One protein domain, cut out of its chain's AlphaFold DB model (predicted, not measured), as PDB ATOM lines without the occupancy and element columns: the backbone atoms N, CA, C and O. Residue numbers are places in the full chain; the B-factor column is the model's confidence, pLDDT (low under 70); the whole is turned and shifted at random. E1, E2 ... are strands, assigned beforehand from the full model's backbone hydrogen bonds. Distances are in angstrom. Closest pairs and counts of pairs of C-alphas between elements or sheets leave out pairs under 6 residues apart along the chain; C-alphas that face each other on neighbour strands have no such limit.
ATOM      1  N   ALA A 868     227.317 206.600 205.099       91.12
ATOM      2  CA  ALA A 868     227.552 206.185 206.480       91.12
ATOM      3  C   ALA A 868     228.375 207.218 207.269       91.12
ATOM      4  O   ALA A 868     228.223 207.304 208.484       91.12
ATOM      5  N   VAL A 869     229.220 207.993 206.579       91.75
ATOM      6  CA  VAL A 869     230.079 209.029 207.177       91.75
ATOM      7  C   VAL A 869     229.378 210.386 207.207       91.75
ATOM      8  O   VAL A 869     229.451 211.109 208.197       91.75
ATOM      9  N   LEU A 870     228.708 210.741 206.111       93.00
ATOM     10  CA  LEU A 870     228.103 212.047 205.923       93.00
ATOM     11  C   LEU A 870     226.753 212.128 206.650       93.00
ATOM     12  O   LEU A 870     225.853 211.328 206.366       93.00
ATOM     13  N   PRO A 871     226.572 213.114 207.542       85.50
ATOM     14  CA  PRO A 871     225.293 213.356 208.191       85.50
ATOM     15  C   PRO A 871     224.232 213.772 207.161       85.50
ATOM     16  O   PRO A 871     224.504 214.526 206.229       85.50
ATOM     17  N   ARG A 872     222.997 213.281 207.328       82.38
ATOM     18  CA  ARG A 872     221.864 213.662 206.460       82.38
ATOM     19  C   ARG A 872     221.234 215.004 206.846       82.38
ATOM     20  O   ARG A 872     220.636 215.650 205.991       82.38
ATOM     21  N   ASP A 873     221.366 215.394 208.113       84.81
ATOM     22  CA  ASP A 873     220.685 216.558 208.694       84.81
ATOM     23  C   ASP A 873     221.621 217.752 208.940       84.81
ATOM     24  O   ASP A 873     221.170 218.806 209.384       84.81
ATOM     25  N   GLU A 874     222.912 217.607 208.640       89.81
ATOM     26  CA  GLU A 874     223.911 218.666 208.788       89.81
ATOM     27  C   GLU A 874     224.412 219.121 207.409       89.81
ATOM     28  O   GLU A 874     224.392 218.346 206.443       89.81
ATOM     29  N   PRO A 875     224.846 220.384 207.287       93.19
ATOM     30  CA  PRO A 875     225.327 220.914 206.027       93.19
ATOM     31  C   PRO A 875     226.661 220.281 205.622       93.19
ATOM     32  O   PRO A 875     227.601 220.177 206.412       93.19
ATOM     33  N   VAL A 876     226.768 219.919 204.347       94.69
ATOM     34  CA  VAL A 876     227.997 219.390 203.748       94.69
ATOM     35  C   VAL A 876     228.377 220.285 202.583       94.69
ATOM     36  O   VAL A 876     227.577 220.524 201.673       94.69
ATOM     37  N   LEU A 877     229.615 220.778 202.589       93.94
ATOM     38  CA  LEU A 877     230.140 221.490 201.434       93.94
ATOM     39  C   LEU A 877     230.372 220.472 200.314       93.94
ATOM     40  O   LEU A 877     230.884 219.378 200.540       93.94
ATOM     41  N   VAL A 878     229.985 220.804 199.089       92.44
ATOM     42  CA  VAL A 878     230.147 219.904 197.944       92.44
ATOM     43  C   VAL A 878     230.659 220.708 196.768       92.44
ATOM     44  O   VAL A 878     230.150 221.792 196.485       92.44
ATOM     45  N   ASP A 879     231.661 220.179 196.078       89.00
ATOM     46  CA  ASP A 879     232.215 220.827 194.903       89.00
ATOM     47  C   ASP A 879     231.207 220.821 193.742       89.00
ATOM     48  O   ASP A 879     230.435 219.877 193.527       89.00
ATOM     49  N   TRP A 880     231.214 221.909 192.976       86.00
ATOM     50  CA  TRP A 880     230.196 222.210 191.972       86.00
ATOM     51  C   TRP A 880     230.057 221.176 190.823       86.00
ATOM     52  O   TRP A 880     228.974 221.128 190.237       86.00
ATOM     53  N   PRO A 881     231.057 220.338 190.448       87.00
ATOM     54  CA  PRO A 881     230.883 219.350 189.376       87.00
ATOM     55  C   PRO A 881     230.166 218.061 189.799       87.00
ATOM     56  O   PRO A 881     229.573 217.398 188.948       87.00
ATOM     57  N   ILE A 882     230.227 217.682 191.082       87.94
ATOM     58  CA  ILE A 882     229.838 216.332 191.545       87.94
ATOM     59  C   ILE A 882     228.547 216.296 192.370       87.94
ATOM     60  O   ILE A 882     227.938 215.236 192.504       87.94
ATOM     61  N   GLY A 883     228.073 217.438 192.879       89.44
ATOM     62  CA  GLY A 883     226.951 217.464 193.825       89.44
ATOM     63  C   GLY A 883     225.562 217.152 193.266       89.44
ATOM     64  O   GLY A 883     224.621 217.008 194.043       89.44
ATOM     65  N   PHE A 884     225.387 217.019 191.947       91.75
ATOM     66  CA  PHE A 884     224.045 216.889 191.358       91.75
ATOM     67  C   PHE A 884     223.394 215.558 191.746       91.75
ATOM     68  O   PHE A 884     222.202 215.525 192.034       91.75
ATOM     69  N   ASP A 885     224.193 214.488 191.820       91.19
ATOM     70  CA  ASP A 885     223.762 213.141 192.215       91.19
ATOM     71  C   ASP A 885     223.931 212.869 193.721       91.19
ATOM     72  O   ASP A 885     223.920 211.711 194.144       91.19
ATOM     73  N   LEU A 886     224.061 213.919 194.537       92.88
ATOM     74  CA  LEU A 886     224.126 213.849 196.000       92.88
ATOM     75  C   LEU A 886     222.896 214.533 196.633       92.88
ATOM     76  O   LEU A 886     223.032 215.495 197.388       92.88
ATOM     77  N   PRO A 887     221.663 214.078 196.322       90.81
ATOM     78  CA  PRO A 887     220.447 214.817 196.655       90.81
ATOM     79  C   PRO A 887     220.126 214.872 198.150       90.81
ATOM     80  O   PRO A 887     219.341 215.729 198.546       90.81
ATOM     81  N   CYS A 888     220.685 213.978 198.974       89.69
ATOM     82  CA  CYS A 888     220.425 214.003 200.416       89.69
ATOM     83  C   CYS A 888     221.298 215.010 201.174       89.69
ATOM     84  O   CYS A 888     220.922 215.412 202.269       89.69
ATOM     85  N   LEU A 889     222.429 215.430 200.599       92.44
ATOM     86  CA  LEU A 889     223.338 216.371 201.249       92.44
ATOM     87  C   LEU A 889     222.760 217.777 201.172       92.44
ATOM     88  O   LEU A 889     222.427 218.235 200.074       92.44
ATOM     89  N   GLN A 890     222.655 218.463 202.307       90.62
ATOM     90  CA  GLN A 890     222.205 219.851 202.347       90.62
ATOM     91  C   GLN A 890     223.384 220.797 202.102       90.62
ATOM     92  O   GLN A 890     224.411 220.660 202.768       90.62
ATOM     93  N   PRO A 891     223.279 221.740 201.148       92.62
ATOM     94  CA  PRO A 891     224.300 222.758 200.985       92.62
ATOM     95  C   PRO A 891     224.308 223.671 202.215       92.62
ATOM     96  O   PRO A 891     223.240 223.942 202.770       92.62
ATOM     97  N   PRO A 892     225.479 224.163 202.637       93.19
ATOM     98  CA  PRO A 892     225.562 225.019 203.804       93.19
ATOM     99  C   PRO A 892     224.928 226.384 203.547       93.19
ATOM    100  O   PRO A 892     224.916 226.899 202.419       93.19
ATOM    101  N   ARG A 893     224.441 227.008 204.618       91.94
ATOM    102  CA  ARG A 893     223.825 228.326 204.535       91.94
ATOM    103  C   ARG A 893     224.868 229.414 204.257       91.94
ATOM    104  O   ARG A 893     225.910 229.487 204.905       91.94
ATOM    105  N   ASP A 903     231.654 220.546 208.726       95.06
ATOM    106  CA  ASP A 903     232.571 219.497 209.206       95.06
ATOM    107  C   ASP A 903     233.091 218.604 208.063       95.06
ATOM    108  O   ASP A 903     234.147 217.978 208.175       95.06
ATOM    109  N   TRP A 904     232.383 218.598 206.927       95.38
ATOM    110  CA  TRP A 904     232.711 217.788 205.757       95.38
ATOM    111  C   TRP A 904     232.665 218.593 204.460       95.38
ATOM    112  O   TRP A 904     231.762 219.408 204.237       95.38
ATOM    113  N   PHE A 905     233.609 218.295 203.568       93.38
ATOM    114  CA  PHE A 905     233.640 218.788 202.195       93.38
ATOM    115  C   PHE A 905     233.882 217.633 201.213       93.38
ATOM    116  O   PHE A 905     234.791 216.831 201.394       93.38
ATOM    117  N   VAL A 906     233.062 217.519 200.169       93.50
ATOM    118  CA  VAL A 906     233.242 216.536 199.089       93.50
ATOM    119  C   VAL A 906     233.826 217.234 197.856       93.50
ATOM    120  O   VAL A 906     233.156 218.061 197.237       93.50
ATOM    121  N   GLU A 907     235.061 216.893 197.488       91.62
ATOM    122  CA  GLU A 907     235.822 217.484 196.378       91.62
ATOM    123  C   GLU A 907     235.811 216.581 195.133       91.62
ATOM    124  O   GLU A 907     235.933 215.358 195.240       91.62
ATOM    125  N   SER A 908     235.720 217.177 193.936       89.44
ATOM    126  CA  SER A 908     235.927 216.463 192.668       89.44
ATOM    127  C   SER A 908     237.415 216.246 192.390       89.44
ATOM    128  O   SER A 908     238.227 217.146 192.601       89.44
ATOM    129  N   ALA A 909     237.775 215.104 191.792       85.75
ATOM    130  CA  ALA A 909     239.129 214.879 191.278       85.75
ATOM    131  C   ALA A 909     239.547 215.918 190.216       85.75
ATOM    132  O   ALA A 909     240.731 216.214 190.072       85.75
ATOM    133  N   THR A 910     238.594 216.489 189.471       80.12
ATOM    134  CA  THR A 910     238.873 217.458 188.397       80.12
ATOM    135  C   THR A 910     239.433 218.781 188.930       80.12
ATOM    136  O   THR A 910     240.255 219.407 188.260       80.12
ATOM    137  N   PHE A 911     239.010 219.210 190.125       72.00
ATOM    138  CA  PHE A 911     239.387 220.500 190.718       72.00
ATOM    139  C   PHE A 911     239.989 220.378 192.119       72.00
ATOM    140  O   PHE A 911     240.101 221.385 192.804       72.00
ATOM    141  N   GLU A 912     240.430 219.190 192.532       72.81
ATOM    142  CA  GLU A 912     240.921 218.912 193.892       72.81
ATOM    143  C   GLU A 912     241.980 219.915 194.393       72.81
ATOM    144  O   GLU A 912     242.012 220.268 195.567       72.81
ATOM    145  N   HIS A 913     242.837 220.423 193.502       65.81
ATOM    146  CA  HIS A 913     243.895 221.377 193.859       65.81
ATOM    147  C   HIS A 913     243.454 222.846 193.878       65.81
ATOM    148  O   HIS A 913     244.197 223.701 194.356       65.81
ATOM    149  N   ALA A 914     242.287 223.157 193.318       67.50
ATOM    150  CA  ALA A 914     241.765 224.513 193.203       67.50
ATOM    151  C   ALA A 914     240.221 224.534 193.130       67.50
ATOM    152  O   ALA A 914     239.672 225.040 192.139       67.50
ATOM    153  N   PRO A 915     239.491 223.990 194.132       77.12
ATOM    154  CA  PRO A 915     238.032 224.003 194.107       77.12
ATOM    155  C   PRO A 915     237.532 225.453 194.116       77.12
ATOM    156  O   PRO A 915     237.912 226.226 194.994       77.12
ATOM    157  N   PRO A 916     236.671 225.881 193.175       74.19
ATOM    158  CA  PRO A 916     236.243 227.279 193.105       74.19
ATOM    159  C   PRO A 916     235.607 227.818 194.395       74.19
ATOM    160  O   PRO A 916     235.851 228.969 194.741       74.19
ATOM    161  N   LEU A 917     234.879 226.975 195.139       78.06
ATOM    162  CA  LEU A 917     234.275 227.321 196.433       78.06
ATOM    163  C   LEU A 917     235.304 227.725 197.500       78.06
ATOM    164  O   LEU A 917     234.966 228.504 198.390       78.06
ATOM    165  N   THR A 918     236.538 227.231 197.397       75.44
ATOM    166  CA  THR A 918     237.649 227.527 198.311       75.44
ATOM    167  C   THR A 918     238.715 228.428 197.670       75.44
ATOM    168  O   THR A 918     239.743 228.712 198.278       75.44
ATOM    169  N   MET A 919     238.469 228.933 196.455       79.19
ATOM    170  CA  MET A 919     239.393 229.807 195.732       79.19
ATOM    171  C   MET A 919     239.170 231.282 196.064       79.19
ATOM    172  O   MET A 919     238.123 231.859 195.759       79.19
ATOM    173  N   ILE A 920     240.208 231.917 196.606       79.81
ATOM    174  CA  ILE A 920     240.178 233.321 197.040       79.81
ATOM    175  C   ILE A 920     240.083 234.268 195.840       79.81
ATOM    176  O   ILE A 920     239.226 235.148 195.823       79.81
ATOM    177  N   ASP A 921     240.907 234.058 194.808       76.81
ATOM    178  CA  ASP A 921     240.943 234.920 193.613       76.81
ATOM    179  C   ASP A 921     239.614 234.908 192.842       76.81
ATOM    180  O   ASP A 921     239.261 235.867 192.158       76.81
ATOM    181  N   GLY A 922     238.861 233.812 192.969       81.69
ATOM    182  CA  GLY A 922     237.529 233.658 192.394       81.69
ATOM    183  C   GLY A 922     236.400 234.187 193.277       81.69
ATOM    184  O   GLY A 922     235.262 234.207 192.814       81.69
ATOM    185  N   GLY A 923     236.684 234.591 194.520       88.44
ATOM    186  CA  GLY A 923     235.697 235.019 195.509       88.44
ATOM    187  C   GLY A 923     234.780 233.902 196.008       88.44
ATOM    188  O   GLY A 923     233.591 234.151 196.201       88.44
ATOM    189  N   GLY A 924     235.286 232.674 196.152       92.19
ATOM    190  CA  GLY A 924     234.510 231.528 196.640       92.19
ATOM    191  C   GLY A 924     234.061 231.690 198.097       92.19
ATOM    192  O   GLY A 924     234.801 232.228 198.921       92.19
ATOM    193  N   SER A 925     232.857 231.224 198.440       91.81
ATOM    194  CA  SER A 925     232.275 231.466 199.775       91.81
ATOM    195  C   SER A 925     233.084 230.882 200.937       91.81
ATOM    196  O   SER A 925     233.078 231.449 202.021       91.81
ATOM    197  N   TYR A 926     233.822 229.795 200.714       93.50
ATOM    198  CA  TYR A 926     234.604 229.093 201.740       93.50
ATOM    199  C   TYR A 926     236.112 229.297 201.582       93.50
ATOM    200  O   TYR A 926     236.909 228.536 202.124       93.50
ATOM    201  N   ALA A 927     236.544 230.317 200.840       90.25
ATOM    202  CA  ALA A 927     237.960 230.486 200.528       90.25
ATOM    203  C   ALA A 927     238.842 230.861 201.730       90.25
ATOM    204  O   ALA A 927     240.054 230.666 201.689       90.25
ATOM    205  N   THR A 928     238.247 231.371 202.809       91.31
ATOM    206  CA  THR A 928     238.942 231.648 204.072       91.31
ATOM    207  C   THR A 928     238.939 230.461 205.035       91.31
ATOM    208  O   THR A 928     239.649 230.509 206.036       91.31
ATOM    209  N   LEU A 929     238.216 229.374 204.742       92.94
ATOM    210  CA  LEU A 929     238.145 228.192 205.609       92.94
ATOM    211  C   LEU A 929     239.528 227.620 205.991       92.94
ATOM    212  O   LEU A 929     239.732 227.363 207.177       92.94
ATOM    213  N   PRO A 930     240.510 227.490 205.070       91.19
ATOM    214  CA  PRO A 930     241.831 226.952 205.412       91.19
ATOM    215  C   PRO A 930     242.640 227.812 206.395       91.19
ATOM    216  O   PRO A 930     243.674 227.365 206.872       91.19
ATOM    217  N   THR A 931     242.207 229.046 206.682       91.88
ATOM    218  CA  THR A 931     242.891 229.943 207.635       91.88
ATOM    219  C   THR A 931     242.522 229.676 209.094       91.88
ATOM    220  O   THR A 931     243.110 230.264 209.994       91.88
ATOM    221  N   VAL A 932     241.512 228.834 209.340       94.12
ATOM    222  CA  VAL A 932     240.992 228.538 210.688       94.12
ATOM    223  C   VAL A 932     240.741 227.048 210.921       94.12
ATOM    224  O   VAL A 932     240.215 226.663 211.969       94.12
ATOM    225  N   ALA A 933     241.062 226.213 209.934       95.00
ATOM    226  CA  ALA A 933     240.832 224.784 209.980       95.00
ATOM    227  C   ALA A 933     241.904 224.014 209.209       95.00
ATOM    228  O   ALA A 933     242.326 224.410 208.119       95.00
ATOM    229  N   THR A 934     242.268 222.853 209.744       94.06
ATOM    230  CA  THR A 934     243.046 221.845 209.029       94.06
ATOM    231  C   THR A 934     242.108 220.999 208.169       94.06
ATOM    232  O   THR A 934     241.075 220.522 208.635       94.06
ATOM    233  N   LEU A 935     242.466 220.822 206.894       93.12
ATOM    234  CA  LEU A 935     241.690 220.050 205.922       93.12
ATOM    235  C   LEU A 935     242.380 218.713 205.629       93.12
ATOM    236  O   LEU A 935     243.418 218.686 204.960       93.12
ATOM    237  N   THR A 936     241.788 217.603 206.068       92.56
ATOM    238  CA  THR A 936     242.345 216.257 205.849       92.56
ATOM    239  C   THR A 936     241.612 215.556 204.715       92.56
ATOM    240  O   THR A 936     240.406 215.351 204.781       92.56
ATOM    241  N   ARG A 937     242.337 215.175 203.653       92.19
ATOM    242  CA  ARG A 937     241.753 214.564 202.447       92.19
ATOM    243  C   ARG A 937     241.816 213.040 202.478       92.19
ATOM    244  O   ARG A 937     242.890 212.445 202.554       92.19
ATOM    245  N   HIS A 938     240.667 212.416 202.280       93.00
ATOM    246  CA  HIS A 938     240.462 210.978 202.165       93.00
ATOM    247  C   HIS A 938     240.068 210.637 200.729       93.00
ATOM    248  O   HIS A 938     238.993 211.020 200.265       93.00
ATOM    249  N   ARG A 939     240.923 209.908 200.001       93.19
ATOM    250  CA  ARG A 939     240.632 209.575 198.595       93.19
ATOM    251  C   ARG A 939     239.398 208.703 198.477       93.19
ATOM    252  O   ARG A 939     239.255 207.717 199.201       93.19
ATOM    253  N   GLY A 940     238.561 209.044 197.513       93.50
ATOM    254  CA  GLY A 940     237.325 208.353 197.235       93.50
ATOM    255  C   GLY A 940     237.376 207.505 195.973       93.50
ATOM    256  O   GLY A 940     237.928 207.922 194.958       93.50
ATOM    257  N   PHE A 941     236.749 206.332 196.004       93.31
ATOM    258  CA  PHE A 941     236.531 205.478 194.834       93.31
ATOM    259  C   PHE A 941     235.107 204.896 194.820       93.31
ATOM    260  O   PHE A 941     234.346 205.062 195.773       93.31
ATOM    261  N   LEU A 942     234.720 204.250 193.713       92.75
ATOM    262  CA  LEU A 942     233.431 203.563 193.600       92.75
ATOM    263  C   LEU A 942     233.611 202.034 193.714       92.75
ATOM    264  O   LEU A 942     234.055 201.409 192.745       92.75
ATOM    265  N   PRO A 943     233.250 201.423 194.856       91.25
ATOM    266  CA  PRO A 943     233.117 199.977 195.012       91.25
ATOM    267  C   PRO A 943     232.341 199.295 193.879       91.25
ATOM    268  O   PRO A 943     231.329 199.804 193.389       91.25
ATOM    269  N   GLY A 944     232.802 198.116 193.453       85.81
ATOM    270  CA  GLY A 944     232.170 197.339 192.377       85.81
ATOM    271  C   GLY A 944     232.383 197.881 190.953       85.81
ATOM    272  O   GLY A 944     231.879 197.287 189.999       85.81
ATOM    273  N   ALA A 945     233.134 198.972 190.783       85.56
ATOM    274  CA  ALA A 945     233.594 199.482 189.492       85.56
ATOM    275  C   ALA A 945     235.124 199.322 189.351       85.56
ATOM    276  O   ALA A 945     235.819 199.132 190.352       85.56
ATOM    277  N   PRO A 946     235.692 199.394 188.128       83.25
ATOM    278  CA  PRO A 946     237.140 199.500 187.961       83.25
ATOM    279  C   PRO A 946     237.700 200.652 188.796       83.25
ATOM    280  O   PRO A 946     237.124 201.741 188.787       83.25
ATOM    281  N   TYR A 947     238.812 200.407 189.499       84.88
ATOM    282  CA  TYR A 947     239.383 201.385 190.423       84.88
ATOM    283  C   TYR A 947     239.668 202.704 189.714       84.88
ATOM    284  O   TYR A 947     240.497 202.781 188.804       84.88
ATOM    285  N   ARG A 948     238.954 203.738 190.142       86.00
ATOM    286  CA  ARG A 948     239.130 205.106 189.692       86.00
ATOM    287  C   ARG A 948     238.713 206.023 190.821       86.00
ATOM    288  O   ARG A 948     237.646 205.840 191.412       86.00
ATOM    289  N   GLU A 949     239.560 206.999 191.093       89.50
ATOM    290  CA  GLU A 949     239.259 208.006 192.094       89.50
ATOM    291  C   GLU A 949     238.202 208.961 191.536       89.50
ATOM    292  O   GLU A 949     238.362 209.486 190.431       89.50
ATOM    293  N   TRP A 950     237.095 209.133 192.262       91.19
ATOM    294  CA  TRP A 950     236.079 210.137 191.916       91.19
ATOM    295  C   TRP A 950     236.427 211.518 192.485       91.19
ATOM    296  O   TRP A 950     235.891 212.523 192.026       91.19
ATOM    297  N   GLY A 951     237.332 211.571 193.461       92.31
ATOM    298  CA  GLY A 951     237.694 212.777 194.192       92.31
ATOM    299  C   GLY A 951     238.089 212.443 195.622       92.31
ATOM    300  O   GLY A 951     238.656 211.373 195.875       92.31
ATOM    301  N   SER A 952     237.768 213.344 196.543       93.44
ATOM    302  CA  SER A 952     238.156 213.237 197.948       93.44
ATOM    303  C   SER A 952     237.004 213.626 198.871       93.44
ATOM    304  O   SER A 952     236.265 214.572 198.607       93.44
ATOM    305  N   LEU A 953     236.860 212.898 199.975       95.31
ATOM    306  CA  LEU A 953     236.131 213.365 201.150       95.31
ATOM    307  C   LEU A 953     237.122 214.112 202.040       95.31
ATOM    308  O   LEU A 953     238.206 213.605 202.301       95.31
ATOM    309  N   VAL A 954     236.763 215.293 202.510       94.69
ATOM    310  CA  VAL A 954     237.630 216.142 203.323       94.69
ATOM    311  C   VAL A 954     236.986 216.344 204.684       94.69
ATOM    312  O   VAL A 954     235.856 216.831 204.745       94.69
ATOM    313  N   SER A 955     237.687 215.969 205.755       95.25
ATOM    314  CA  SER A 955     237.298 216.357 207.113       95.25
ATOM    315  C   SER A 955     237.855 217.741 207.433       95.25
ATOM    316  O   SER A 955     238.971 218.094 207.028       95.25
ATOM    317  N   VAL A 956     237.051 218.536 208.131       95.75
ATOM    318  CA  VAL A 956     237.382 219.907 208.520       95.75
ATOM    319  C   VAL A 956     237.562 219.953 210.031       95.75
ATOM    320  O   VAL A 956     236.607 219.795 210.787       95.75
ATOM    321  N   GLU A 957     238.791 220.185 210.478       96.25
ATOM    322  CA  GLU A 957     239.129 220.274 211.899       96.25
ATOM    323  C   GLU A 957     239.472 221.722 212.252       96.25
ATOM    324  O   GLU A 957     240.540 222.222 211.900       96.25
ATOM    325  N   TYR A 958     238.546 222.415 212.919       95.06
ATOM    326  CA  TYR A 958     238.742 223.807 213.323       95.06
ATOM    327  C   TYR A 958     239.721 223.929 214.491       95.06
ATOM    328  O   TYR A 958     239.630 223.197 215.476       95.06
ATOM    329  N   GLU A 959     240.600 224.926 214.419       92.56
ATOM    330  CA  GLU A 959     241.563 225.233 215.486       92.56
ATOM    331  C   GLU A 959     240.902 225.901 216.702       92.56
ATOM    332  O   GLU A 959     241.433 225.880 217.812       92.56
ATOM    333  N   LEU A 960     239.723 226.496 216.495       93.75
ATOM    334  CA  LEU A 960     238.956 227.239 217.492       93.75
ATOM    335  C   LEU A 960     237.517 226.704 217.582       93.75
ATOM    336  O   LEU A 960     236.975 226.202 216.593       93.75
ATOM    337  N   PRO A 961     236.841 226.844 218.737       92.69
ATOM    338  CA  PRO A 961     235.439 226.463 218.863       92.69
ATOM    339  C   PRO A 961     234.532 227.359 218.003       92.69
ATOM    340  O   PRO A 961     234.863 228.495 217.662       92.69
ATOM    341  N   ARG A 962     233.346 226.856 217.658       91.62
ATOM    342  CA  ARG A 962     232.357 227.546 216.812       91.62
ATOM    343  C   ARG A 962     231.280 228.221 217.670       91.62
ATOM    344  O   ARG A 962     230.935 227.705 218.728       91.62
TER     345      ARG A 962
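What this domain is: This is residues 868 to 893 and 903 to 962 of the 996 residues of the protein "Arabinosyltransferase A/arabinosyltransferase C" of Kineococcus xinjiangensis (UniProt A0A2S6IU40). With little regular structure, the domain is a long twisted hairpin, E2 and E3, with the short strand E1 beside E3 and two long loop stretches, residues 868 to 893 and 909 to 932, lying mostly to the E1 side of the hairpin; residues 877 to 878 pair with E1. The 86 printed residues hold no named helix and three strands, E1, E2, E3 along the chain, with 24 residues: all strand. The antiparallel sheet has the order E1, E3, E2. The whole is compact, radius of gyration of the C-alphas 13.1 A, spanning 39 by 29 by 21 A.

How they stand to each other: Residues 877 to 878 pair, parallel, with residues 905 to 906 of E1, residues 904 to 908. E1 is antiparallel to E3, residues 949 to 958, at 151 degrees; N 905 and O 954 are within hydrogen-bond range, 2.9 A. E2, residues 933 to 941, forms an antiparallel hairpin with E3, with N 938 and O 953 at 2.7 A.

Where its parts are: E1 begins at C-alpha 904 (232.711, 217.788, 205.757). E2 is 24.9 A long. E3, 26.5 A long, ends at C-alpha 958 (238.742, 223.807, 213.323).

The domain as a whole: Residues 894 to 902 are cut out; C-alphas 893 and 903 are 13.3 A apart. The link E1 to E2 is long, 24 residues. Residues 913 to 914 have pLDDT under 70.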